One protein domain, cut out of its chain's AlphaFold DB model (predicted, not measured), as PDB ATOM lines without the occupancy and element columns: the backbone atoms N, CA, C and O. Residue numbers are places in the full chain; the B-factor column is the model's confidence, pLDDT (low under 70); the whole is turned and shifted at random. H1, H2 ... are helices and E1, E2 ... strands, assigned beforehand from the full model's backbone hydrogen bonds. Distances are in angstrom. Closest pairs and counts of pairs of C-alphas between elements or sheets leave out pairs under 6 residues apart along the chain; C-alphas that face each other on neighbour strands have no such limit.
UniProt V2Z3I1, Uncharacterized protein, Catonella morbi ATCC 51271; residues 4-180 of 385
ATOM      1  N   ASP A   4     -50.180 -24.851   3.540       78.69
ATOM      2  CA  ASP A   4     -50.844 -26.085   3.114       78.69
ATOM      3  C   ASP A   4     -52.366 -26.033   3.286       78.69
ATOM      4  O   ASP A   4     -53.102 -26.345   2.356       78.69
ATOM      5  N   VAL A   5     -52.859 -25.562   4.435       81.81
ATOM      6  CA  VAL A   5     -54.311 -25.443   4.687       81.81
ATOM      7  C   VAL A   5     -54.929 -24.234   3.985       81.81
ATOM      8  O   VAL A   5     -56.123 -24.237   3.674       81.81
ATOM      9  N   LEU A   6     -54.134 -23.197   3.710       80.69
ATOM     10  CA  LEU A   6     -54.589 -22.079   2.882       80.69
ATOM     11  C   LEU A   6     -54.798 -22.512   1.426       80.69
ATOM     12  O   LEU A   6     -55.760 -22.070   0.801       80.69
ATOM     13  N   ASN A   7     -53.940 -23.400   0.924       87.75
ATOM     14  CA  ASN A   7     -54.033 -23.960  -0.420       87.75
ATOM     15  C   ASN A   7     -55.092 -25.066  -0.520       87.75
ATOM     16  O   ASN A   7     -55.806 -25.137  -1.519       87.75
ATOM     17  N   ASP A   8     -55.219 -25.908   0.509       88.31
ATOM     18  CA  ASP A   8     -56.168 -27.016   0.548       88.31
ATOM     19  C   ASP A   8     -56.854 -27.136   1.921       88.31
ATOM     20  O   ASP A   8     -56.382 -27.779   2.863       88.31
ATOM     21  N   LYS A   9     -58.055 -26.557   2.013       90.38
ATOM     22  CA  LYS A   9     -58.889 -26.622   3.222       90.38
ATOM     23  C   LYS A   9     -59.371 -28.039   3.551       90.38
ATOM     24  O   LYS A   9     -59.811 -28.269   4.677       90.38
ATOM     25  N   THR A  10     -59.287 -28.997   2.622       91.69
ATOM     26  CA  THR A  10     -59.676 -30.392   2.885       91.69
ATOM     27  C   THR A  10     -58.712 -31.102   3.839       91.69
ATOM     28  O   THR A  10     -59.048 -32.162   4.366       91.69
ATOM     29  N   LEU A  11     -57.551 -30.499   4.127       91.50
ATOM     30  CA  LEU A  11     -56.577 -31.007   5.092       91.50
ATOM     31  C   LEU A  11     -56.979 -30.756   6.557       91.50
ATOM     32  O   LEU A  11     -56.559 -31.511   7.436       91.50
ATOM     33  N   ILE A  12     -57.821 -29.747   6.829       93.44
ATOM     34  CA  ILE A  12     -58.207 -29.323   8.192       93.44
ATOM     35  C   ILE A  12     -58.719 -30.492   9.055       93.44
ATOM     36  O   ILE A  12     -58.190 -30.678  10.152       93.44
ATOM     37  N   PRO A  13     -59.666 -31.340   8.597       95.44
ATOM     38  CA  PRO A  13     -60.192 -32.424   9.429       95.44
ATOM     39  C   PRO A  13     -59.120 -33.421   9.889       95.44
ATOM     40  O   PRO A  13     -59.231 -33.971  10.985       95.44
ATOM     41  N   TYR A  14     -58.072 -33.645   9.087       94.94
ATOM     42  CA  TYR A  14     -56.991 -34.568   9.440       94.94
ATOM     43  C   TYR A  14     -56.080 -33.982  10.521       94.94
ATOM     44  O   TYR A  14     -55.724 -34.695  11.461       94.94
ATOM     45  N   PHE A  15     -55.742 -32.693  10.425       95.56
ATOM     46  CA  PHE A  15     -54.961 -32.009  11.457       95.56
ATOM     47  C   PHE A  15     -55.729 -31.897  12.775       95.56
ATOM     48  O   PHE A  15     -55.186 -32.246  13.821       95.56
ATOM     49  N   GLU A  16     -57.002 -31.500  12.732       95.88
ATOM     50  CA  GLU A  16     -57.863 -31.413  13.918       95.88
ATOM     51  C   GLU A  16     -58.026 -32.776  14.599       95.88
ATOM     52  O   GLU A  16     -57.911 -32.906  15.819       95.88
ATOM     53  N   LYS A  17     -58.225 -33.845  13.819       96.56
ATOM     54  CA  LYS A  17     -58.260 -35.204  14.365       96.56
ATOM     55  C   LYS A  17     -56.914 -35.607  14.969       96.56
ATOM     56  O   LYS A  17     -56.894 -36.191  16.049       96.56
ATOM     57  N   CYS A  18     -55.799 -35.259  14.327       96.44
ATOM     58  CA  CYS A  18     -54.465 -35.516  14.861       96.44
ATOM     59  C   CYS A  18     -54.238 -34.808  16.206       96.44
ATOM     60  O   CYS A  18     -53.843 -35.456  17.171       96.44
ATOM     61  N   ILE A  19     -54.544 -33.509  16.295       97.06
ATOM     62  CA  ILE A  19     -54.451 -32.719  17.533       97.06
ATOM     63  C   ILE A  19     -55.292 -33.359  18.640       97.06
ATOM     64  O   ILE A  19     -54.803 -33.537  19.754       97.06
ATOM     65  N   ASN A  20     -56.526 -33.765  18.334       96.94
ATOM     66  CA  ASN A  20     -57.406 -34.414  19.304       96.94
ATOM     67  C   ASN A  20     -56.827 -35.730  19.848       96.94
ATOM     68  O   ASN A  20     -56.887 -35.974  21.052       96.94
ATOM     69  N   GLU A  21     -56.239 -36.574  18.999       96.56
ATOM     70  CA  GLU A  21     -55.617 -37.832  19.440       96.56
ATOM     71  C   GLU A  21     -54.293 -37.602  20.202       96.56
ATOM     72  O   GLU A  21     -53.998 -38.330  21.152       96.56
ATOM     73  N   ILE A  22     -53.526 -36.551  19.873       96.25
ATOM     74  CA  ILE A  22     -52.374 -36.100  20.681       96.25
ATOM     75  C   ILE A  22     -52.847 -35.659  22.068       96.25
ATOM     76  O   ILE A  22     -52.280 -36.063  23.084       96.25
ATOM     77  N   GLN A  23     -53.911 -34.857  22.133       95.69
ATOM     78  CA  GLN A  23     -54.443 -34.351  23.395       95.69
ATOM     79  C   GLN A  23     -54.940 -35.477  24.307       95.69
ATOM     80  O   GLN A  23     -54.671 -35.435  25.509       95.69
ATOM     81  N   LYS A  24     -55.573 -36.509  23.732       95.69
ATOM     82  CA  LYS A  24     -56.000 -37.736  24.428       95.69
ATOM     83  C   LYS A  24     -54.851 -38.684  24.795       95.69
ATOM     84  O   LYS A  24     -55.065 -39.593  25.592       95.69
ATOM     85  N   GLY A  25     -53.664 -38.516  24.210       94.25
ATOM     86  CA  GLY A  25     -52.528 -39.425  24.398       94.25
ATOM     87  C   GLY A  25     -52.700 -40.796  23.730       94.25
ATOM     88  O   GLY A  25     -52.061 -41.763  24.137       94.25
ATOM     89  N   SER A  26     -53.573 -40.907  22.726       93.25
ATOM     90  CA  SER A  26     -53.884 -42.159  22.017       93.25
ATOM     91  C   SER A  26     -53.020 -42.384  20.773       93.25
ATOM     92  O   SER A  26     -52.955 -43.503  20.258       93.25
ATOM     93  N   ILE A  27     -52.345 -41.342  20.281       93.81
ATOM     94  CA  ILE A  27     -51.516 -41.412  19.077       93.81
ATOM     95  C   ILE A  27     -50.068 -41.813  19.385       93.81
ATOM     96  O   ILE A  27     -49.555 -41.598  20.481       93.81
ATOM     97  N   ARG A  28     -49.381 -42.379  18.389       93.31
ATOM     98  CA  ARG A  28     -47.950 -42.709  18.451       93.31
ATOM     99  C   ARG A  28     -47.230 -42.179  17.222       93.31
ATOM    100  O   ARG A  28     -47.798 -42.179  16.128       93.31
ATOM    101  N   VAL A  29     -45.969 -41.792  17.400       94.06
ATOM    102  CA  VAL A  29     -45.090 -41.440  16.281       94.06
ATOM    103  C   VAL A  29     -44.807 -42.690  15.455       94.06
ATOM    104  O   VAL A  29     -44.470 -43.754  15.973       94.06
ATOM    105  N   SER A  30     -44.955 -42.544  14.149       93.31
ATOM    106  CA  SER A  30     -44.619 -43.532  13.139       93.31
ATOM    107  C   SER A  30     -43.568 -42.959  12.189       93.31
ATOM    108  O   SER A  30     -43.191 -41.796  12.272       93.31
ATOM    109  N   LYS A  31     -43.102 -43.781  11.253       91.00
ATOM    110  CA  LYS A  31     -42.312 -43.351  10.099       91.00
ATOM    111  C   LYS A  31     -43.161 -43.356   8.833       91.00
ATOM    112  O   LYS A  31     -44.031 -44.226   8.705       91.00
ATOM    113  N   THR A  32     -42.918 -42.409   7.931       90.31
ATOM    114  CA  THR A  32     -43.568 -42.384   6.614       90.31
ATOM    115  C   THR A  32     -43.246 -43.657   5.836       90.31
ATOM    116  O   THR A  32     -42.170 -44.248   5.984       90.31
ATOM    117  N   ARG A  33     -44.191 -44.107   5.007       84.31
ATOM    118  CA  ARG A  33     -43.998 -45.213   4.063       84.31
ATOM    119  C   ARG A  33     -43.221 -44.690   2.857       84.31
ATOM    120  O   ARG A  33     -43.794 -44.408   1.812       84.31
ATOM    121  N   ALA A  34     -41.916 -44.523   3.040       76.94
ATOM    122  CA  ALA A  34     -41.007 -44.151   1.965       76.94
ATOM    123  C   ALA A  34     -40.724 -45.348   1.039       76.94
ATOM    124  O   ALA A  34     -40.662 -46.498   1.491       76.94
ATOM    125  N   GLU A  35     -40.528 -45.078  -0.253       80.06
ATOM    126  CA  GLU A  35     -40.005 -46.069  -1.195       80.06
ATOM    127  C   GLU A  35     -38.604 -46.535  -0.776       80.06
ATOM    128  O   GLU A  35     -37.862 -45.835  -0.081       80.06
ATOM    129  N   LYS A  36     -38.211 -47.738  -1.208       79.81
ATOM    130  CA  LYS A  36     -36.889 -48.286  -0.890       79.81
ATOM    131  C   LYS A  36     -35.795 -47.348  -1.419       79.81
ATOM    132  O   LYS A  36     -35.662 -47.182  -2.624       79.81
ATOM    133  N   GLY A  37     -34.991 -46.794  -0.512       79.00
ATOM    134  CA  GLY A  37     -33.914 -45.848  -0.834       79.00
ATOM    135  C   GLY A  37     -34.232 -44.385  -0.508       79.00
ATOM    136  O   GLY A  37     -33.318 -43.567  -0.538       79.00
ATOM    137  N   TYR A  38     -35.475 -44.062  -0.135       78.94
ATOM    138  CA  TYR A  38     -35.855 -42.726   0.331       78.94
ATOM    139  C   TYR A  38     -35.871 -42.637   1.864       78.94
ATOM    140  O   TYR A  38     -36.211 -43.615   2.540       78.94
ATOM    141  N   PRO A  39     -35.510 -41.473   2.439       83.06
ATOM    142  CA  PRO A  39     -35.570 -41.274   3.876       83.06
ATOM    143  C   PRO A  39     -37.019 -41.350   4.369       83.06
ATOM    144  O   PRO A  39     -37.940 -40.784   3.785       83.06
ATOM    145  N   SER A  40     -37.214 -42.059   5.476       88.19
ATOM    146  CA  SER A  40     -38.484 -42.077   6.196       88.19
ATOM    147  C   SER A  40     -38.491 -40.980   7.256       88.19
ATOM    148  O   SER A  40     -37.539 -40.891   8.037       88.19
ATOM    149  N   HIS A  41     -39.572 -40.217   7.347       90.25
ATOM    150  CA  HIS A  41     -39.698 -39.096   8.276       90.25
ATOM    151  C   HIS A  41     -40.667 -39.421   9.421       90.25
ATOM    152  O   HIS A  41     -41.589 -40.219   9.220       90.25
ATOM    153  N   PRO A  42     -40.483 -38.837  10.619       92.69
ATOM    154  CA  PRO A  42     -41.469 -38.923  11.689       92.69
ATOM    155  C   PRO A  42     -42.834 -38.389  11.233       92.69
ATOM    156  O   PRO A  42     -42.946 -37.308  10.656       92.69
ATOM    157  N   CYS A  43     -43.888 -39.166  11.467       94.88
ATOM    158  CA  CYS A  43     -45.252 -38.794  11.106       94.88
ATOM    159  C   CYS A  43     -46.291 -39.390  12.057       94.88
ATOM    160  O   CYS A  43     -46.048 -40.372  12.762       94.88
ATOM    161  N   PHE A  44     -47.490 -38.830  12.003       95.75
ATOM    162  CA  PHE A  44     -48.709 -39.379  12.564       95.75
ATOM    163  C   PHE A  44     -49.568 -39.994  11.464       95.75
ATOM    164  O   PHE A  44     -49.663 -39.459  10.359       95.75
ATOM    165  N   ARG A  45     -50.215 -41.122  11.769       94.50
ATOM    166  CA  ARG A  45     -51.137 -41.784  10.843       94.50
ATOM    167  C   ARG A  45     -52.575 -41.543  11.266       94.50
ATOM    168  O   ARG A  45     -52.993 -42.053  12.301       94.50
ATOM    169  N   ILE A  46     -53.322 -40.806  10.450       93.19
ATOM    170  CA  ILE A  46     -54.735 -40.484  10.677       93.19
ATOM    171  C   ILE A  46     -55.509 -40.800   9.402       93.19
ATOM    172  O   ILE A  46     -55.199 -40.264   8.345       93.19
ATOM    173  N   ASP A  47     -56.497 -41.692   9.494       90.69
ATOM    174  CA  ASP A  47     -57.403 -42.047   8.389       90.69
ATOM    175  C   ASP A  47     -56.681 -42.395   7.074       90.69
ATOM    176  O   ASP A  47     -57.062 -41.977   5.984       90.69
ATOM    177  N   GLY A  48     -55.589 -43.156   7.186       87.81
ATOM    178  CA  GLY A  48     -54.770 -43.571   6.044       87.81
ATOM    179  C   GLY A  48     -53.835 -42.489   5.491       87.81
ATOM    180  O   GLY A  48     -53.081 -42.781   4.564       87.81
ATOM    181  N   LYS A  49     -53.834 -41.275   6.055       90.81
ATOM    182  CA  LYS A  49     -52.882 -40.198   5.746       90.81
ATOM    183  C   LYS A  49     -51.676 -40.244   6.677       90.81
ATOM    184  O   LYS A  49     -51.804 -40.616   7.842       90.81
ATOM    185  N   GLU A  50     -50.523 -39.836   6.161       94.25
ATOM    186  CA  GLU A  50     -49.289 -39.650   6.926       94.25
ATOM    187  C   GLU A  50     -49.021 -38.147   7.044       94.25
ATOM    188  O   GLU A  50     -48.768 -37.485   6.042       94.25
ATOM    189  N   ILE A  51     -49.129 -37.605   8.257       94.19
ATOM    190  CA  ILE A  51     -48.934 -36.181   8.546       94.19
ATOM    191  C   ILE A  51     -47.612 -36.027   9.286       94.19
ATOM    192  O   ILE A  51     -47.427 -36.636  10.337       94.19
ATOM    193  N   LEU A  52     -46.686 -35.237   8.753       94.12
ATOM    194  CA  LEU A  52     -45.405 -34.985   9.408       94.12
ATOM    195  C   LEU A  52     -45.618 -34.348  10.789       94.12
ATOM    196  O   LEU A  52     -46.454 -33.462  10.962       94.12
ATOM    197  N   THR A  53     -44.851 -34.808  11.774       94.75
ATOM    198  CA  THR A  53     -44.955 -34.387  13.184       94.75
ATOM    199  C   THR A  53     -44.837 -32.870  13.341       94.75
ATOM    200  O   THR A  53     -45.692 -32.252  13.976       94.75
ATOM    201  N   GLY A  54     -43.825 -32.258  12.719       93.75
ATOM    202  CA  GLY A  54     -43.605 -30.809  12.768       93.75
ATOM    203  C   GLY A  54     -44.749 -29.989  12.162       93.75
ATOM    204  O   GLY A  54     -45.059 -28.908  12.659       93.75
ATOM    205  N   GLU A  55     -45.430 -30.507  11.140       94.44
ATOM    206  CA  GLU A  55     -46.534 -29.796  10.479       94.44
ATOM    207  C   GLU A  55     -47.776 -29.722  11.373       94.44
ATOM    208  O   GLU A  55     -48.520 -28.747  11.324       94.44
ATOM    209  N   VAL A  56     -47.981 -30.705  12.258       96.25
ATOM    210  CA  VAL A  56     -49.068 -30.647  13.250       96.25
ATOM    211  C   VAL A  56     -48.819 -29.551  14.282       96.25
ATOM    212  O   VAL A  56     -49.751 -28.831  14.642       96.25
ATOM    213  N   LEU A  57     -47.571 -29.392  14.736       96.69
ATOM    214  CA  LEU A  57     -47.198 -28.301  15.637       96.69
ATOM    215  C   LEU A  57     -47.369 -26.937  14.958       96.69
ATOM    216  O   LEU A  57     -47.979 -26.041  15.538       96.69
ATOM    217  N   GLU A  58     -46.882 -26.784  13.724       95.81
ATOM    218  CA  GLU A  58     -47.033 -25.529  12.980       95.81
ATOM    219  C   GLU A  58     -48.507 -25.184  12.738       95.81
ATOM    220  O   GLU A  58     -48.912 -24.046  12.980       95.81
ATOM    221  N   TYR A  59     -49.320 -26.168  12.338       96.50
ATOM    222  CA  TYR A  59     -50.756 -25.980  12.152       96.50
ATOM    223  C   TYR A  59     -51.455 -25.549  13.446       96.50
ATOM    224  O   TYR A  59     -52.229 -24.591  13.431       96.50
ATOM    225  N   TYR A  60     -51.165 -26.205  14.574       96.88
ATOM    226  CA  TYR A  60     -51.766 -25.856  15.862       96.88
ATOM    227  C   TYR A  60     -51.450 -24.408  16.263       96.88
ATOM    228  O   TYR A  60     -52.350 -23.641  16.613       96.88
ATOM    229  N   LEU A  61     -50.182 -23.999  16.146       96.56
ATOM    230  CA  LEU A  61     -49.762 -22.629  16.445       96.56
ATOM    231  C   LEU A  61     -50.400 -21.617  15.486       96.56
ATOM    232  O   LEU A  61     -50.830 -20.550  15.921       96.56
ATOM    233  N   PHE A  62     -50.510 -21.952  14.200       93.88
ATOM    234  CA  PHE A  62     -51.196 -21.121  13.211       93.88
ATOM    235  C   PHE A  62     -52.692 -20.950  13.519       93.88
ATOM    236  O   PHE A  62     -53.228 -19.844  13.391       93.88
ATOM    237  N   ASN A  63     -53.370 -22.015  13.948       93.75
ATOM    238  CA  ASN A  63     -54.783 -21.954  14.313       93.75
ATOM    239  C   ASN A  63     -55.003 -21.033  15.524       93.75
ATOM    240  O   ASN A  63     -55.867 -20.155  15.486       93.75
ATOM    241  N   LEU A  64     -54.154 -21.143  16.555       94.38
ATOM    242  CA  LEU A  64     -54.176 -20.231  17.705       94.38
ATOM    243  C   LEU A  64     -53.942 -18.774  17.291       94.38
ATOM    244  O   LEU A  64     -54.648 -17.877  17.741       94.38
ATOM    245  N   GLN A  65     -52.993 -18.519  16.387       92.38
ATOM    246  CA  GLN A  65     -52.747 -17.171  15.858       92.38
ATOM    247  C   GLN A  65     -53.965 -16.587  15.135       92.38
ATOM    248  O   GLN A  65     -54.207 -15.388  15.219       92.38
ATOM    249  N   SER A  66     -54.727 -17.431  14.439       88.81
ATOM    250  CA  SER A  66     -55.884 -17.008  13.642       88.81
ATOM    251  C   SER A  66     -57.150 -16.790  14.478       88.81
ATOM    252  O   SER A  66     -58.076 -16.127  14.019       88.81
ATOM    253  N   THR A  67     -57.205 -17.346  15.689       89.88
ATOM    254  CA  THR A  67     -58.404 -17.355  16.548       89.88
ATOM    255  C   THR A  67     -58.249 -16.541  17.836       89.88
ATOM    256  O   THR A  67     -59.230 -16.337  18.548       89.88
ATOM    257  N   GLY A  68     -57.049 -16.021  18.104       91.94
ATOM    258  CA  GLY A  68     -56.705 -15.270  19.310       91.94
ATOM    259  C   GLY A  68     -55.627 -16.009  20.095       91.94
ATOM    260  O   GLY A  68     -55.917 -16.941  20.841       91.94
ATOM    261  N   PHE A  69     -54.371 -15.603  19.905       95.44
ATOM    262  CA  PHE A  69     -53.230 -16.324  20.459       95.44
ATOM    263  C   PHE A  69     -53.171 -16.212  21.986       95.44
ATOM    264  O   PHE A  69     -53.142 -15.111  22.536       95.44
ATOM    265  N   VAL A  70     -53.092 -17.363  22.654       96.81
ATOM    266  CA  VAL A  70     -52.901 -17.490  24.103       96.81
ATOM    267  C   VAL A  70     -51.687 -18.380  24.340       96.81
ATOM    268  O   VAL A  70     -51.583 -19.454  23.744       96.81
ATOM    269  N   SER A  71     -50.777 -17.950  25.217       97.62
ATOM    270  CA  SER A  71     -49.507 -18.639  25.455       97.62
ATOM    271  C   SER A  71     -49.729 -20.036  26.019       97.62
ATOM    272  O   SER A  71     -49.190 -21.014  25.512       97.62
ATOM    273  N   LYS A  72     -50.587 -20.161  27.039       97.56
ATOM    274  CA  LYS A  72     -50.680 -21.395  27.826       97.56
ATOM    275  C   LYS A  72     -51.045 -22.646  27.002       97.56
ATOM    276  O   LYS A  72     -50.315 -23.632  27.107       97.56
ATOM    277  N   PRO A  73     -52.076 -22.635  26.133       97.88
ATOM    278  CA  PRO A  73     -52.363 -23.776  25.262       97.88
ATOM    279  C   PRO A  73     -51.253 -24.074  24.244       97.88
ATOM    280  O   PRO A  73     -51.109 -25.225  23.831       97.88
ATOM    281  N   ALA A  74     -50.490 -23.060  23.816       98.19
ATOM    282  CA  ALA A  74     -49.340 -23.241  22.933       98.19
ATOM    283  C   ALA A  74     -48.182 -23.933  23.668       98.19
ATOM    284  O   ALA A  74     -47.625 -24.897  23.153       98.19
ATOM    285  N   GLU A  75     -47.870 -23.503  24.893       98.38
ATOM    286  CA  GLU A  75     -46.855 -24.127  25.751       98.38
ATOM    287  C   GLU A  75     -47.168 -25.605  26.017       98.38
ATOM    288  O   GLU A  75     -46.319 -26.473  25.821       98.38
ATOM    289  N   GLU A  76     -48.406 -25.904  26.425       97.75
ATOM    290  CA  GLU A  76     -48.844 -27.263  26.758       97.75
ATOM    291  C   GLU A  76     -48.791 -28.203  25.552       97.75
ATOM    292  O   GLU A  76     -48.341 -29.346  25.667       97.75
ATOM    293  N   PHE A  77     -49.234 -27.735  24.384       98.19
ATOM    294  CA  PHE A  77     -49.185 -28.542  23.171       98.19
ATOM    295  C   PHE A  77     -47.749 -28.746  22.681       98.19
ATOM    296  O   PHE A  77     -47.387 -29.858  22.300       98.19
ATOM    297  N   THR A  78     -46.910 -27.713  22.754       98.19
ATOM    298  CA  THR A  78     -45.485 -27.816  22.424       98.19
ATOM    299  C   THR A  78     -44.764 -28.801  23.337       98.19
ATOM    300  O   THR A  78     -43.991 -29.623  22.847       98.19
ATOM    301  N   ASP A  79     -45.043 -28.794  24.643       96.81
ATOM    302  CA  ASP A  79     -44.436 -29.755  25.566       96.81
ATOM    303  C   ASP A  79     -44.908 -31.192  25.293       96.81
ATOM    304  O   ASP A  79     -44.087 -32.111  25.243       96.81
ATOM    305  N   LYS A  80     -46.201 -31.394  25.000       97.00
ATOM    306  CA  LYS A  80     -46.723 -32.697  24.542       97.00
ATOM    307  C   LYS A  80     -46.009 -33.175  23.278       97.00
ATOM    308  O   LYS A  80     -45.600 -34.333  23.216       97.00
ATOM    309  N   MET A  81     -45.825 -32.293  22.298       97.50
ATOM    310  CA  MET A  81     -45.100 -32.601  21.063       97.50
ATOM    311  C   MET A  81     -43.636 -32.948  21.335       97.50
ATOM    312  O   MET A  81     -43.149 -33.940  20.802       97.50
ATOM    313  N   ARG A  82     -42.949 -32.209  22.214       96.44
ATOM    314  CA  ARG A  82     -41.575 -32.514  22.642       96.44
ATOM    315  C   ARG A  82     -41.475 -33.893  23.291       96.44
ATOM    316  O   ARG A  82     -40.560 -34.647  22.973       96.44
ATOM    317  N   VAL A  83     -42.385 -34.230  24.206       95.38
ATOM    318  CA  VAL A  83     -42.396 -35.544  24.872       95.38
ATOM    319  C   VAL A  83     -42.658 -36.667  23.869       95.38
ATOM    320  O   VAL A  83     -42.040 -37.725  23.956       95.38
ATOM    321  N   LEU A  84     -43.559 -36.440  22.911       95.31
ATOM    322  CA  LEU A  84     -43.988 -37.446  21.946       95.31
ATOM    323  C   LEU A  84     -42.977 -37.669  20.811       95.31
ATOM    324  O   LEU A  84     -42.745 -38.810  20.417       95.31
ATOM    325  N   CYS A  85     -42.391 -36.593  20.286       94.06
ATOM    326  CA  CYS A  85     -41.553 -36.598  19.083       94.06
ATOM    327  C   CYS A  85     -40.054 -36.450  19.377       94.06
ATOM    328  O   CYS A  85     -39.236 -36.699  18.494       94.06
ATOM    329  N   GLY A  86     -39.683 -36.062  20.598       94.31
ATOM    330  CA  GLY A  86     -38.350 -35.556  20.906       94.31
ATOM    331  C   GLY A  86     -38.217 -34.061  20.593       94.31
ATOM    332  O   GLY A  86     -39.103 -33.439  20.010       94.31
ATOM    333  N   TRP A  87     -37.103 -33.469  21.029       94.69
ATOM    334  CA  TRP A  87     -36.831 -32.041  20.837       94.69
ATOM    335  C   TRP A  87     -36.309 -31.718  19.428       94.69
ATOM    336  O   TRP A  87     -36.807 -30.798  18.784       94.69
ATOM    337  N   ARG A  88     -35.326 -32.492  18.951       90.12
ATOM    338  CA  ARG A  88     -34.586 -32.197  17.718       90.12
ATOM    339  C   ARG A  88     -35.397 -32.438  16.438       90.12
ATOM    340  O   ARG A  88     -36.212 -33.358  16.368       90.12
ATOM    341  N   TRP A  89     -35.050 -31.681  15.398       85.44
ATOM    342  CA  TRP A  89     -35.488 -31.749  13.994       85.44
ATOM    343  C   TRP A  89     -36.923 -31.310  13.689       85.44
ATOM    344  O   TRP A  89     -37.153 -30.653  12.663       85.44
ATOM    345  N   ASP A  90     -37.874 -31.674  14.545       89.00
ATOM    346  CA  ASP A  90     -39.288 -31.364  14.344       89.00
ATOM    347  C   ASP A  90     -39.758 -30.226  15.247       89.00
ATOM    348  O   ASP A  90     -40.314 -29.247  14.755       89.00
ATOM    349  N   VAL A  91     -39.549 -30.333  16.562       95.69
ATOM    350  CA  VAL A  91     -40.061 -29.336  17.513       95.69
ATOM    351  C   VAL A  91     -39.190 -28.087  17.494       95.69
ATOM    352  O   VAL A  91     -39.692 -27.012  17.171       95.69
ATOM    353  N   ASP A  92     -37.891 -28.219  17.766       96.19
ATOM    354  CA  ASP A  92     -36.927 -27.112  17.766       96.19
ATOM    355  C   ASP A  92     -37.020 -26.247  16.498       96.19
ATOM    356  O   ASP A  92     -37.217 -25.038  16.582       96.19
ATOM    357  N   ARG A  93     -37.001 -26.867  15.317       95.50
ATOM    358  CA  ARG A  93     -37.024 -26.189  14.025       95.50
ATOM    359  C   ARG A  93     -38.305 -25.392  13.833       95.50
ATOM    360  O   ARG A  93     -38.241 -24.241  13.406       95.50
ATOM    361  N   LYS A  94     -39.462 -25.961  14.180       96.31
ATOM    362  CA  LYS A  94     -40.746 -25.256  14.069       96.31
ATOM    363  C   LYS A  94     -40.853 -24.108  15.063       96.31
ATOM    364  O   LYS A  94     -41.403 -23.063  14.720       96.31
ATOM    365  N   LEU A  95     -40.265 -24.240  16.249       97.88
ATOM    366  CA  LEU A  95     -40.180 -23.140  17.208       97.88
ATOM    367  C   LEU A  95     -39.204 -22.048  16.748       97.88
ATOM    368  O   LEU A  95     -39.525 -20.868  16.871       97.88
ATOM    369  N   THR A  96     -38.063 -22.399  16.148       97.19
ATOM    370  CA  THR A  96     -37.154 -21.429  15.514       97.19
ATOM    371  C   THR A  96     -37.848 -20.693  14.370       97.19
ATOM    372  O   THR A  96     -37.774 -19.469  14.292       97.19
ATOM    373  N   GLU A  97     -38.554 -21.409  13.490       96.00
ATOM    374  CA  GLU A  97     -39.340 -20.813  12.404       96.00
ATOM    375  C   GLU A  97     -40.423 -19.872  12.951       96.00
ATOM    376  O   GLU A  97     -40.608 -18.779  12.417       96.00
ATOM    377  N   TRP A  98     -41.097 -20.253  14.040       97.12
ATOM    378  CA  TRP A  98     -42.080 -19.408  14.713       97.12
ATOM    379  C   TRP A  98     -41.448 -18.124  15.264       97.12
ATOM    380  O   TRP A  98     -41.942 -17.035  14.975       97.12
ATOM    381  N   ILE A  99     -40.322 -18.223  15.982       97.38
ATOM    382  CA  ILE A  99     -39.574 -17.059  16.486       97.38
ATOM    383  C   ILE A  99     -39.164 -16.145  15.332       97.38
ATOM    384  O   ILE A  99     -39.335 -14.931  15.419       97.38
ATOM    385  N   ASN A 100     -38.675 -16.711  14.231       95.38
ATOM    386  CA  ASN A 100     -38.254 -15.928  13.075       95.38
ATOM    387  C   ASN A 100     -39.430 -15.156  12.471       95.38
ATOM    388  O   ASN A 100     -39.353 -13.935  12.366       95.38
ATOM    389  N   LYS A 101     -40.525 -15.852  12.151       93.44
ATOM    390  CA  LYS A 101     -41.696 -15.279  11.471       93.44
ATOM    391  C   LYS A 101     -42.458 -14.272  12.340       93.44
ATOM    392  O   LYS A 101     -43.001 -13.308  11.813       93.44
ATOM    393  N   ILE A 102     -42.552 -14.514  13.651       93.31
ATOM    394  CA  ILE A 102     -43.433 -13.751  14.552       93.31
ATOM    395  C   ILE A 102     -42.684 -12.675  15.326       93.31
ATOM    396  O   ILE A 102     -43.211 -11.581  15.508       93.31
ATOM    397  N   LEU A 103     -41.468 -12.975  15.782       92.88
ATOM    398  CA  LEU A 103     -40.732 -12.114  16.702       92.88
ATOM    399  C   LEU A 103     -39.565 -11.400  16.022       92.88
ATOM    400  O   LEU A 103     -39.375 -10.209  16.228       92.88
ATOM    401  N   ARG A 104     -38.767 -12.107  15.217       93.69
ATOM    402  CA  ARG A 104     -37.507 -11.562  14.698       93.69
ATOM    403  C   ARG A 104     -37.689 -10.748  13.424       93.69
ATOM    404  O   ARG A 104     -37.376  -9.568  13.410       93.69
ATOM    405  N   GLU A 105     -38.188 -11.360  12.354       92.50
ATOM    406  CA  GLU A 105     -38.277 -10.740  11.024       92.50
ATOM    407  C   GLU A 105     -39.174  -9.502  10.971       92.50
ATOM    408  O   GLU A 105     -38.796  -8.554  10.279       92.50
ATOM    409  N   PRO A 106     -40.319  -9.429  11.682       91.62
ATOM    410  CA  PRO A 106     -41.133  -8.220  11.662       91.62
ATOM    411  C   PRO A 106     -40.443  -7.059  12.384       91.62
ATOM    412  O   PRO A 106     -40.500  -5.931  11.899       91.62
ATOM    413  N   PHE A 107     -39.725  -7.344  13.476       92.94
ATOM    414  CA  PHE A 107     -39.291  -6.328  14.434       92.94
ATOM    415  C   PHE A 107     -37.813  -5.956  14.373       92.94
ATOM    416  O   PHE A 107     -37.458  -4.843  14.747       92.94
ATOM    417  N   PHE A 108     -36.951  -6.843  13.887       93.06
ATOM    418  CA  PHE A 108     -35.501  -6.684  13.956       93.06
ATOM    419  C   PHE A 108     -34.850  -6.837  12.582       93.06
ATOM    420  O   PHE A 108     -35.366  -7.517  11.694       93.06
ATOM    421  N   TYR A 109     -33.693  -6.206  12.413       91.75
ATOM    422  CA  TYR A 109     -32.754  -6.482  11.327       91.75
ATOM    423  C   TYR A 109     -31.364  -6.748  11.912       91.75
ATOM    424  O   TYR A 109     -31.067  -6.317  13.028       91.75
ATOM    425  N   ASP A 110     -30.530  -7.483  11.181       90.50
ATOM    426  CA  ASP A 110     -29.131  -7.701  11.554       90.50
ATOM    427  C   ASP A 110     -28.272  -6.587  10.945       90.50
ATOM    428  O   ASP A 110     -28.134  -6.508   9.725       90.50
ATOM    429  N   GLU A 111     -27.727  -5.705  11.782       88.44
ATOM    430  CA  GLU A 111     -26.893  -4.579  11.342       88.44
ATOM    431  C   GLU A 111     -25.561  -5.046  10.741       88.44
ATOM    432  O   GLU A 111     -25.051  -4.421   9.812       88.44
ATOM    433  N   ASN A 112     -25.008  -6.153  11.239       84.69
ATOM    434  CA  ASN A 112     -23.699  -6.633  10.804       84.69
ATOM    435  C   ASN A 112     -23.784  -7.476   9.528       84.69
ATOM    436  O   ASN A 112     -22.798  -7.581   8.797       84.69
ATOM    437  N   ASN A 113     -24.945  -8.089   9.268       76.38
ATOM    438  CA  ASN A 113     -25.149  -9.076   8.204       76.38
ATOM    439  C   ASN A 113     -24.058 -10.174   8.202       76.38
ATOM    440  O   ASN A 113     -23.662 -10.696   7.157       76.38
ATOM    441  N   ASP A 114     -23.546 -10.497   9.394       77.06
ATOM    442  CA  ASP A 114     -22.476 -11.457   9.638       77.06
ATOM    443  C   ASP A 114     -23.082 -12.670  10.345       77.06
ATOM    444  O   ASP A 114     -23.676 -12.572  11.421       77.06
ATOM    445  N   LYS A 115     -22.915 -13.849   9.739       68.56
ATOM    446  CA  LYS A 115     -23.470 -15.102  10.265       68.56
ATOM    447  C   LYS A 115     -22.935 -15.474  11.651       68.56
ATOM    448  O   LYS A 115     -23.641 -16.185  12.363       68.56
ATOM    449  N   PHE A 116     -21.731 -15.033  12.004       69.38
ATOM    450  CA  PHE A 116     -21.036 -15.357  13.248       69.38
ATOM    451  C   PHE A 116     -21.123 -14.234  14.285       69.38
ATOM    452  O   PHE A 116     -21.104 -14.514  15.479       69.38
ATOM    453  N   ASN A 117     -21.265 -12.982  13.843       76.50
ATOM    454  CA  ASN A 117     -21.328 -11.804  14.710       76.50
ATOM    455  C   ASN A 117     -22.616 -11.013  14.474       76.50
ATOM    456  O   ASN A 117     -22.574  -9.864  14.038       76.50
ATOM    457  N   ARG A 118     -23.768 -11.621  14.756       82.62
ATOM    458  CA  ARG A 118     -25.067 -10.965  14.562       82.62
ATOM    459  C   ARG A 118     -25.251  -9.803  15.529       82.62
ATOM    460  O   ARG A 118     -24.970  -9.929  16.722       82.62
ATOM    461  N   LYS A 119     -25.788  -8.692  15.031       88.00
ATOM    462  CA  LYS A 119     -26.203  -7.551  15.850       88.00
ATOM    463  C   LYS A 119     -27.632  -7.173  15.501       88.00
ATOM    464  O   LYS A 119     -27.888  -6.403  14.579       88.00
ATOM    465  N   TRP A 120     -28.564  -7.718  16.271       91.12
ATOM    466  CA  TRP A 120     -29.982  -7.444  16.096       91.12
ATOM    467  C   TRP A 120     -30.351  -6.050  16.601       91.12
ATOM    468  O   TRP A 120     -30.092  -5.707  17.755       91.12
ATOM    469  N   VAL A 121     -30.987  -5.262  15.737       91.88
ATOM    470  CA  VAL A 121     -31.449  -3.901  16.033       91.88
ATOM    471  C   VAL A 121     -32.951  -3.811  15.776       91.88
ATOM    472  O   VAL A 121     -33.442  -4.315  14.765       91.88
ATOM    473  N   LEU A 122     -33.682  -3.190  16.707       92.38
ATOM    474  CA  LEU A 122     -35.123  -2.957  16.583       92.38
ATOM    475  C   LEU A 122     -35.392  -1.972  15.434       92.38
ATOM    476  O   LEU A 122     -34.768  -0.913  15.355       92.38
ATOM    477  N   LYS A 123     -36.334  -2.298  14.546       90.94
ATOM    478  CA  LYS A 123     -36.713  -1.425  13.431       90.94
ATOM    479  C   LYS A 123     -37.469  -0.193  13.950       90.94
ATOM    480  O   LYS A 123     -38.430  -0.365  14.703       90.94
ATOM    481  N   PRO A 124     -37.129   1.029  13.501       79.88
ATOM    482  CA  PRO A 124     -37.787   2.259  13.956       79.88
ATOM    483  C   PRO A 124     -39.311   2.276  13.753       79.88
ATOM    484  O   PRO A 124     -40.042   2.810  14.579       79.88
ATOM    485  N   GLU A 125     -39.786   1.648  12.676       72.00
ATOM    486  CA  GLU A 125     -41.195   1.620  12.245       72.00
ATOM    487  C   GLU A 125     -42.093   0.709  13.108       72.00
ATOM    488  O   GLU A 125     -43.303   0.651  12.913       72.00
ATOM    489  N   THR A 126     -41.526  -0.024  14.071       64.56
ATOM    490  CA  THR A 126     -42.256  -1.038  14.856       64.56
ATOM    491  C   THR A 126     -42.989  -0.496  16.079       64.56
ATOM    492  O   THR A 126     -43.735  -1.237  16.719       64.56
ATOM    493  N   MET A 127     -42.832   0.795  16.392       57.38
ATOM    494  CA  MET A 127     -43.436   1.422  17.575       57.38
ATOM    495  C   MET A 127     -44.975   1.476  17.549       57.38
ATOM    496  O   MET A 127     -45.581   1.724  18.587       57.38
ATOM    497  N   GLU A 128     -45.615   1.209  16.404       58.75
ATOM    498  CA  GLU A 128     -47.080   1.240  16.261       58.75
ATOM    499  C   GLU A 128     -47.753  -0.146  16.351       58.75
ATOM    500  O   GLU A 128     -48.956  -0.220  16.587       58.75
ATOM    501  N   ASN A 129     -47.001  -1.251  16.230       63.59
ATOM    502  CA  ASN A 129     -47.536  -2.623  16.211       63.59
ATOM    503  C   ASN A 129     -46.889  -3.493  17.296       63.59
ATOM    504  O   ASN A 129     -46.043  -4.337  17.014       63.59
ATOM    505  N   VAL A 130     -47.285  -3.305  18.552       72.75
ATOM    506  CA  VAL A 130     -46.735  -4.083  19.672       72.75
ATOM    507  C   VAL A 130     -47.365  -5.481  19.701       72.75
ATOM    508  O   VAL A 130     -48.589  -5.619  19.716       72.75
ATOM    509  N   LEU A 131     -46.534  -6.532  19.723       87.38
ATOM    510  CA  LEU A 131     -47.000  -7.900  19.983       87.38
ATOM    511  C   LEU A 131     -47.714  -7.957  21.335       87.38
ATOM    512  O   LEU A 131     -47.229  -7.403  22.322       87.38
ATOM    513  N   SER A 132     -48.839  -8.670  21.405       91.94
ATOM    514  CA  SER A 132     -49.497  -8.878  22.694       91.94
ATOM    515  C   SER A 132     -48.588  -9.650  23.654       91.94
ATOM    516  O   SER A 132     -47.718 -10.428  23.249       91.94
ATOM    517  N   GLU A 133     -48.821  -9.466  24.951       94.38
ATOM    518  CA  GLU A 133     -48.042 -10.121  26.000       94.38
ATOM    519  C   GLU A 133     -48.058 -11.657  25.877       94.38
ATOM    520  O   GLU A 133     -47.063 -12.308  26.182       94.38
ATOM    521  N   GLU A 134     -49.138 -12.249  25.356       97.44
ATOM    522  CA  GLU A 134     -49.257 -13.699  25.146       97.44
ATOM    523  C   GLU A 134     -48.233 -14.246  24.138       97.44
ATOM    524  O   GLU A 134     -47.666 -15.317  24.352       97.44
ATOM    525  N   TYR A 135     -47.914 -13.498  23.077       97.38
ATOM    526  CA  TYR A 135     -46.836 -13.879  22.158       97.38
ATOM    527  C   TYR A 135     -45.466 -13.820  22.838       97.38
ATOM    528  O   TYR A 135     -44.618 -14.683  22.609       97.38
ATOM    529  N   LEU A 136     -45.251 -12.811  23.685       97.44
ATOM    530  CA  LEU A 136     -43.988 -12.614  24.397       97.44
ATOM    531  C   LEU A 136     -43.776 -13.667  25.494       97.44
ATOM    532  O   LEU A 136     -42.652 -14.143  25.667       97.44
ATOM    533  N   LYS A 137     -44.846 -14.092  26.181       98.00
ATOM    534  CA  LYS A 137     -44.831 -15.235  27.110       98.00
ATOM    535  C   LYS A 137     -44.428 -16.517  26.390       98.00
ATOM    536  O   LYS A 137     -43.498 -17.191  26.833       98.00
ATOM    537  N   TYR A 138     -45.032 -16.794  25.234       98.62
ATOM    538  CA  TYR A 138     -44.702 -17.994  24.470       98.62
ATOM    539  C   TYR A 138     -43.272 -17.951  23.915       98.62
ATOM    540  O   TYR A 138     -42.557 -18.950  23.965       98.62
ATOM    541  N   ALA A 139     -42.798 -16.783  23.472       98.50
ATOM    542  CA  ALA A 139     -41.400 -16.599  23.093       98.50
ATOM    543  C   ALA A 139     -40.442 -16.894  24.261       98.50
ATOM    544  O   ALA A 139     -39.462 -17.617  24.088       98.50
ATOM    545  N   CYS A 140     -40.745 -16.403  25.469       98.56
ATOM    546  CA  CYS A 140     -39.964 -16.725  26.665       98.56
ATOM    547  C   CYS A 140     -39.982 -18.230  26.975       98.56
ATOM    548  O   CYS A 140     -38.938 -18.797  27.294       98.56
ATOM    549  N   PHE A 141     -41.130 -18.899  26.839       98.50
ATOM    550  CA  PHE A 141     -41.220 -20.352  26.981       98.50
ATOM    551  C   PHE A 141     -40.329 -21.091  25.969       98.50
ATOM    552  O   PHE A 141     -39.594 -22.002  26.353       98.50
ATOM    553  N   ILE A 142     -40.335 -20.675  24.697       98.56
ATOM    554  CA  ILE A 142     -39.453 -21.240  23.666       98.56
ATOM    555  C   ILE A 142     -37.983 -21.065  24.069       98.56
ATOM    556  O   ILE A 142     -37.218 -22.028  24.013       98.56
ATOM    557  N   ALA A 143     -37.589 -19.873  24.531       98.44
ATOM    558  CA  ALA A 143     -36.223 -19.601  24.985       98.44
ATOM    559  C   ALA A 143     -35.791 -20.525  26.137       98.44
ATOM    560  O   ALA A 143     -34.651 -20.997  26.158       98.44
ATOM    561  N   ILE A 144     -36.702 -20.813  27.072       98.00
ATOM    562  CA  ILE A 144     -36.479 -21.755  28.178       98.00
ATOM    563  C   ILE A 144     -36.347 -23.189  27.651       98.00
ATOM    564  O   ILE A 144     -35.476 -23.931  28.104       98.00
ATOM    565  N   CYS A 145     -37.164 -23.588  26.675       97.44
ATOM    566  CA  CYS A 145     -37.083 -24.920  26.078       97.44
ATOM    567  C   CYS A 145     -35.756 -25.148  25.349       97.44
ATOM    568  O   CYS A 145     -35.126 -26.176  25.580       97.44
ATOM    569  N   PHE A 146     -35.285 -24.175  24.559       97.12
ATOM    570  CA  PHE A 146     -33.953 -24.234  23.943       97.12
ATOM    571  C   PHE A 146     -32.848 -24.348  24.989       97.12
ATOM    572  O   PHE A 146     -31.917 -25.123  24.814       97.12
ATOM    573  N   ARG A 147     -32.976 -23.639  26.117       95.06
ATOM    574  CA  ARG A 147     -32.007 -23.758  27.209       95.06
ATOM    575  C   ARG A 147     -31.995 -25.146  27.849       95.06
ATOM    576  O   ARG A 147     -30.940 -25.614  28.261       95.06
ATOM    577  N   LYS A 148     -33.170 -25.750  28.022       94.88
ATOM    578  CA  LYS A 148     -33.353 -26.968  28.819       94.88
ATOM    579  C   LYS A 148     -33.173 -28.254  28.015       94.88
ATOM    580  O   LYS A 148     -32.669 -29.232  28.559       94.88
ATOM    581  N   TYR A 149     -33.641 -28.262  26.773       94.94
ATOM    582  CA  TYR A 149     -33.740 -29.455  25.930       94.94
ATOM    583  C   TYR A 149     -32.888 -29.375  24.664       94.94
ATOM    584  O   TYR A 149     -32.727 -30.397  23.999       94.94
ATOM    585  N   GLY A 150     -32.412 -28.177  24.319       94.00
ATOM    586  CA  GLY A 150     -31.534 -27.951  23.182       94.00
ATOM    587  C   GLY A 150     -30.085 -28.296  23.474       94.00
ATOM    588  O   GLY A 150     -29.726 -28.734  24.565       94.00
ATOM    589  N   GLU A 151     -29.265 -28.067  22.460       92.38
ATOM    590  CA  GLU A 151     -27.826 -28.256  22.528       92.38
ATOM    591  C   GLU A 151     -27.147 -27.142  23.314       92.38
ATOM    592  O   GLU A 151     -27.681 -26.044  23.486       92.38
ATOM    593  N   SER A 152     -25.901 -27.371  23.715       90.69
ATOM    594  CA  SER A 152     -25.128 -26.369  24.444       90.69
ATOM    595  C   SER A 152     -24.999 -25.028  23.699       90.69
ATOM    596  O   SER A 152     -24.999 -23.965  24.328       90.69
ATOM    597  N   TYR A 153     -24.979 -25.038  22.360       90.06
ATOM    598  CA  TYR A 153     -24.962 -23.822  21.538       90.06
ATOM    599  C   TYR A 153     -26.327 -23.115  21.427       90.06
ATOM    600  O   TYR A 153     -26.362 -21.910  21.159       90.06
ATOM    601  N   ASP A 154     -27.450 -23.799  21.689       93.75
ATOM    602  CA  ASP A 154     -28.803 -23.213  21.634       93.75
ATOM    603  C   ASP A 154     -29.028 -22.149  22.717       93.75
ATOM    604  O   ASP A 154     -29.944 -21.322  22.636       93.75
ATOM    605  N   ARG A 155     -28.122 -22.093  23.699       92.94
ATOM    606  CA  ARG A 155     -27.958 -20.966  24.617       92.94
ATOM    607  C   ARG A 155     -27.970 -19.612  23.894       92.94
ATOM    608  O   ARG A 155     -28.578 -18.677  24.416       92.94
ATOM    609  N   ILE A 156     -27.317 -19.500  22.735       92.31
ATOM    610  CA  ILE A 156     -27.233 -18.242  21.976       92.31
ATOM    611  C   ILE A 156     -28.628 -17.816  21.515       92.31
ATOM    612  O   ILE A 156     -29.038 -16.691  21.780       92.31
ATOM    613  N   LEU A 157     -29.393 -18.728  20.907       93.75
ATOM    614  CA  LEU A 157     -30.758 -18.443  20.459       93.75
ATOM    615  C   LEU A 157     -31.682 -18.107  21.642       93.75
ATOM    616  O   LEU A 157     -32.481 -17.179  21.562       93.75
ATOM    617  N   SER A 158     -31.551 -18.825  22.760       96.44
ATOM    618  CA  SER A 158     -32.270 -18.526  24.006       96.44
ATOM    619  C   SER A 158     -32.011 -17.084  24.483       96.44
ATOM    620  O   SER A 158     -32.948 -16.348  24.797       96.44
ATOM    621  N   GLU A 159     -30.747 -16.646  24.478       95.31
ATOM    622  CA  GLU A 159     -30.348 -15.279  24.844       95.31
ATOM    623  C   GLU A 159     -30.842 -14.229  23.841       95.31
ATOM    624  O   GLU A 159     -31.338 -13.180  24.261       95.31
ATOM    625  N   GLU A 160     -30.782 -14.523  22.538       95.25
ATOM    626  CA  GLU A 160     -31.347 -13.669  21.487       95.25
ATOM    627  C   GLU A 160     -32.847 -13.445  21.714       95.25
ATOM    628  O   GLU A 160     -33.296 -12.299  21.748       95.25
ATOM    629  N   ILE A 161     -33.622 -14.507  21.957       97.69
ATOM    630  CA  ILE A 161     -35.069 -14.401  22.181       97.69
ATOM    631  C   ILE A 161     -35.379 -13.528  23.400       97.69
ATOM    632  O   ILE A 161     -36.216 -12.627  23.307       97.69
ATOM    633  N   PHE A 162     -34.695 -13.736  24.531       98.00
ATOM    634  CA  PHE A 162     -34.880 -12.873  25.700       98.00
ATOM    635  C   PHE A 162     -34.537 -11.411  25.391       98.00
ATOM    636  O   PHE A 162     -35.261 -10.514  25.826       98.00
ATOM    637  N   SER A 163     -33.480 -11.162  24.610       96.31
ATOM    638  CA  SER A 163     -33.112  -9.809  24.187       96.31
ATOM    639  C   SER A 163     -34.185  -9.161  23.304       96.31
ATOM    640  O   SER A 163     -34.500  -7.990  23.508       96.31
ATOM    641  N   PHE A 164     -34.815  -9.923  22.401       95.94
ATOM    642  CA  PHE A 164     -35.918  -9.437  21.568       95.94
ATOM    643  C   PHE A 164     -37.119  -9.047  22.420       95.94
ATOM    644  O   PHE A 164     -37.651  -7.950  22.273       95.94
ATOM    645  N   VAL A 165     -37.513  -9.912  23.357       96.56
ATOM    646  CA  VAL A 165     -38.643  -9.643  24.255       96.56
ATOM    647  C   VAL A 165     -38.385  -8.396  25.113       96.56
ATOM    648  O   VAL A 165     -39.282  -7.571  25.277       96.56
ATOM    649  N   THR A 166     -37.160  -8.208  25.617       95.50
ATOM    650  CA  THR A 166     -36.781  -6.981  26.340       95.50
ATOM    651  C   THR A 166     -36.803  -5.747  25.438       95.50
ATOM    652  O   THR A 166     -37.326  -4.714  25.845       95.50
ATOM    653  N   ALA A 167     -36.271  -5.836  24.217       93.50
ATOM    654  CA  ALA A 167     -36.249  -4.718  23.272       93.50
ATOM    655  C   ALA A 167     -37.657  -4.290  22.822       93.50
ATOM    656  O   ALA A 167     -37.867  -3.119  22.519       93.50
ATOM    657  N   LEU A 168     -38.629  -5.205  22.853       93.06
ATOM    658  CA  LEU A 168     -40.053  -4.921  22.641       93.06
ATOM    659  C   LEU A 168     -40.763  -4.347  23.883       93.06
ATOM    660  O   LEU A 168     -41.978  -4.166  23.868       93.06
ATOM    661  N   GLY A 169     -40.026  -4.049  24.957       91.75
ATOM    662  CA  GLY A 169     -40.530  -3.339  26.135       91.75
ATOM    663  C   GLY A 169     -41.125  -4.221  27.237       91.75
ATOM    664  O   GLY A 169     -41.677  -3.687  28.197       91.75
ATOM    665  N   SER A 170     -41.019  -5.551  27.148       94.94
ATOM    666  CA  SER A 170     -41.566  -6.454  28.171       94.94
ATOM    667  C   SER A 170     -40.615  -6.674  29.357       94.94
ATOM    668  O   SER A 170     -39.407  -6.857  29.188       94.94
ATOM    669  N   SER A 171     -41.180  -6.731  30.570       96.69
ATOM    670  CA  SER A 171     -40.469  -7.062  31.816       96.69
ATOM    671  C   SER A 171     -40.249  -8.563  32.030       96.69
ATOM    672  O   SER A 171     -39.462  -8.933  32.907       96.69
ATOM    673  N   LEU A 172     -40.880  -9.432  31.229       97.56
ATOM    674  CA  LEU A 172     -40.856 -10.887  31.418       97.56
ATOM    675  C   LEU A 172     -39.432 -11.461  31.532       97.56
ATOM    676  O   LEU A 172     -39.178 -12.196  32.487       97.56
ATOM    677  N   PRO A 173     -38.449 -11.107  30.675       98.12
ATOM    678  CA  PRO A 173     -37.095 -11.642  30.817       98.12
ATOM    679  C   PRO A 173     -36.426 -11.230  32.136       98.12
ATOM    680  O   PRO A 173     -35.681 -12.018  32.719       98.12
ATOM    681  N   ALA A 174     -36.699 -10.022  32.645       97.94
ATOM    682  CA  ALA A 174     -36.166  -9.562  33.928       97.94
ATOM    683  C   ALA A 174     -36.791 -10.326  35.105       97.94
ATOM    684  O   ALA A 174     -36.088 -10.704  36.046       97.94
ATOM    685  N   GLU A 175     -38.093 -10.598  35.038       97.50
ATOM    686  CA  GLU A 175     -38.809 -11.396  36.034       97.50
ATOM    687  C   GLU A 175     -38.339 -12.852  36.034       97.50
ATOM    688  O   GLU A 175     -37.999 -13.388  37.091       97.50
ATOM    689  N   ILE A 176     -38.207 -13.462  34.854       97.81
ATOM    690  CA  ILE A 176     -37.683 -14.823  34.678       97.81
ATOM    691  C   ILE A 176     -36.237 -14.907  35.170       97.81
ATOM    692  O   ILE A 176     -35.863 -15.851  35.863       97.81
ATOM    693  N   LYS A 177     -35.404 -13.893  34.908       96.94
ATOM    694  CA  LYS A 177     -34.025 -13.833  35.423       96.94
ATOM    695  C   LYS A 177     -33.968 -13.774  36.951       96.94
ATOM    696  O   LYS A 177     -33.006 -14.259  37.550       96.94
ATOM    697  N   LYS A 178     -34.986 -13.199  37.591       94.94
ATOM    698  CA  LYS A 178     -35.093 -13.118  39.052       94.94
ATOM    699  C   LYS A 178     -35.663 -14.393  39.675       94.94
ATOM    700  O   LYS A 178     -35.173 -14.804  40.723       94.94
ATOM    701  N   ASN A 179     -36.677 -14.992  39.052       94.06
ATOM    702  CA  ASN A 179     -37.514 -16.022  39.674       94.06
ATOM    703  C   ASN A 179     -37.313 -17.438  39.100       94.06
ATOM    704  O   ASN A 179     -37.805 -18.395  39.689       94.06
ATOM    705  N   GLY A 180     -36.600 -17.580  37.980       96.19
ATOM    706  CA  GLY A 180     -36.564 -18.820  37.201       96.19
ATOM    707  C   GLY A 180     -37.811 -18.984  36.331       96.19
ATOM    708  O   GLY A 180     -38.603 -18.053  36.181       96.19
TER     709      GLY A 180
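What this domain is: This is residues 4 to 180 of the 385 residues of an uncharacterized protein of Catonella morbi ATCC 51271 (UniProt V2Z3I1). What is the main picture? Five helices, H3, H4, H5, H7 and H8, make an up-and-down bundle, each running against the one before it, with the strand hairpin E1 E2 at one end and the hairpin E3 E4 at the other. H2 crosses H3 and packs on the first hairpin, while the short H9 packs on H7 and H8 at a slant. What is it made of? The printed part has 177 residues with nine named helices and four named strands, in the order H1 H2 E1 E2 H3 H4 H5 E3 E4 H6 H7 H8 H9; it is mostly helix, and both sheets are antiparallel. It is compact, with a radius of gyration of the C-alphas of 17.6 A and spans of 49 by 36 by 35 A.

Where its parts are: Where are the strands? E1 is residues 42 to 46, 13.4 A long from C-alpha 42 at (-41.469, -38.923, 11.689), and E2 is 49 to 52. E3 is 108 to 110 and E4 is 120 to 122. Where are the helices? H2 is residues 9 to 24, 24.1 A; H3 53 to 67, 22.0 A; H4 71 to 85, 20.6 A; H5 91 to 107, 23.2 A; H7 133 to 149, 24.0 A; and H8 152 to 167, 24.4 A. The short ones are H1, 4 to 7, H6, 124 to 128, and H9, 172 to 179, ending at C-alpha 179 (-37.514, -16.022, 39.674).

How they stand to each other: How do the strands pair? In hairpin E1 and E2, N 44 and O 51 are 2.8 A apart, within hydrogen-bond range; in hairpin E3 and E4, N 109 and O 121 are 3.0 A apart. What touches what? H2, with residues 15 to 19 alone, touches residues 56 to 60 of H3 about perpendicular at 76 degrees, C-alphas of Phe 15 and Val 56 closest at 6.3 A. Helical hairpin H7 and H8 touch at a shallow tilt of 16 degrees, opposite ways, closest at the C-alphas of Ala 143 and Ser 158, 4.2 A. How do the helix backbones run? In H4, H7 and H9 every O i to N i+4 pair is within hydrogen-bond range; it is 10 of 12 in H2 and H8, 10 of 11 in H3, 10 of 13 in H5, and 0 of 1 in H6, with 0 of 2 O i to N i+3 pairs.

The domain as a whole: How large is it? The two C-alphas farthest apart, of Lys 36 and Met 127, are 53.4 A apart. Is it continuous? The printed part has no cut, and the link H2 to E1, 17 residues, is long. Where is confidence low? Residues 115 to 116 and 126 to 129 are under 70.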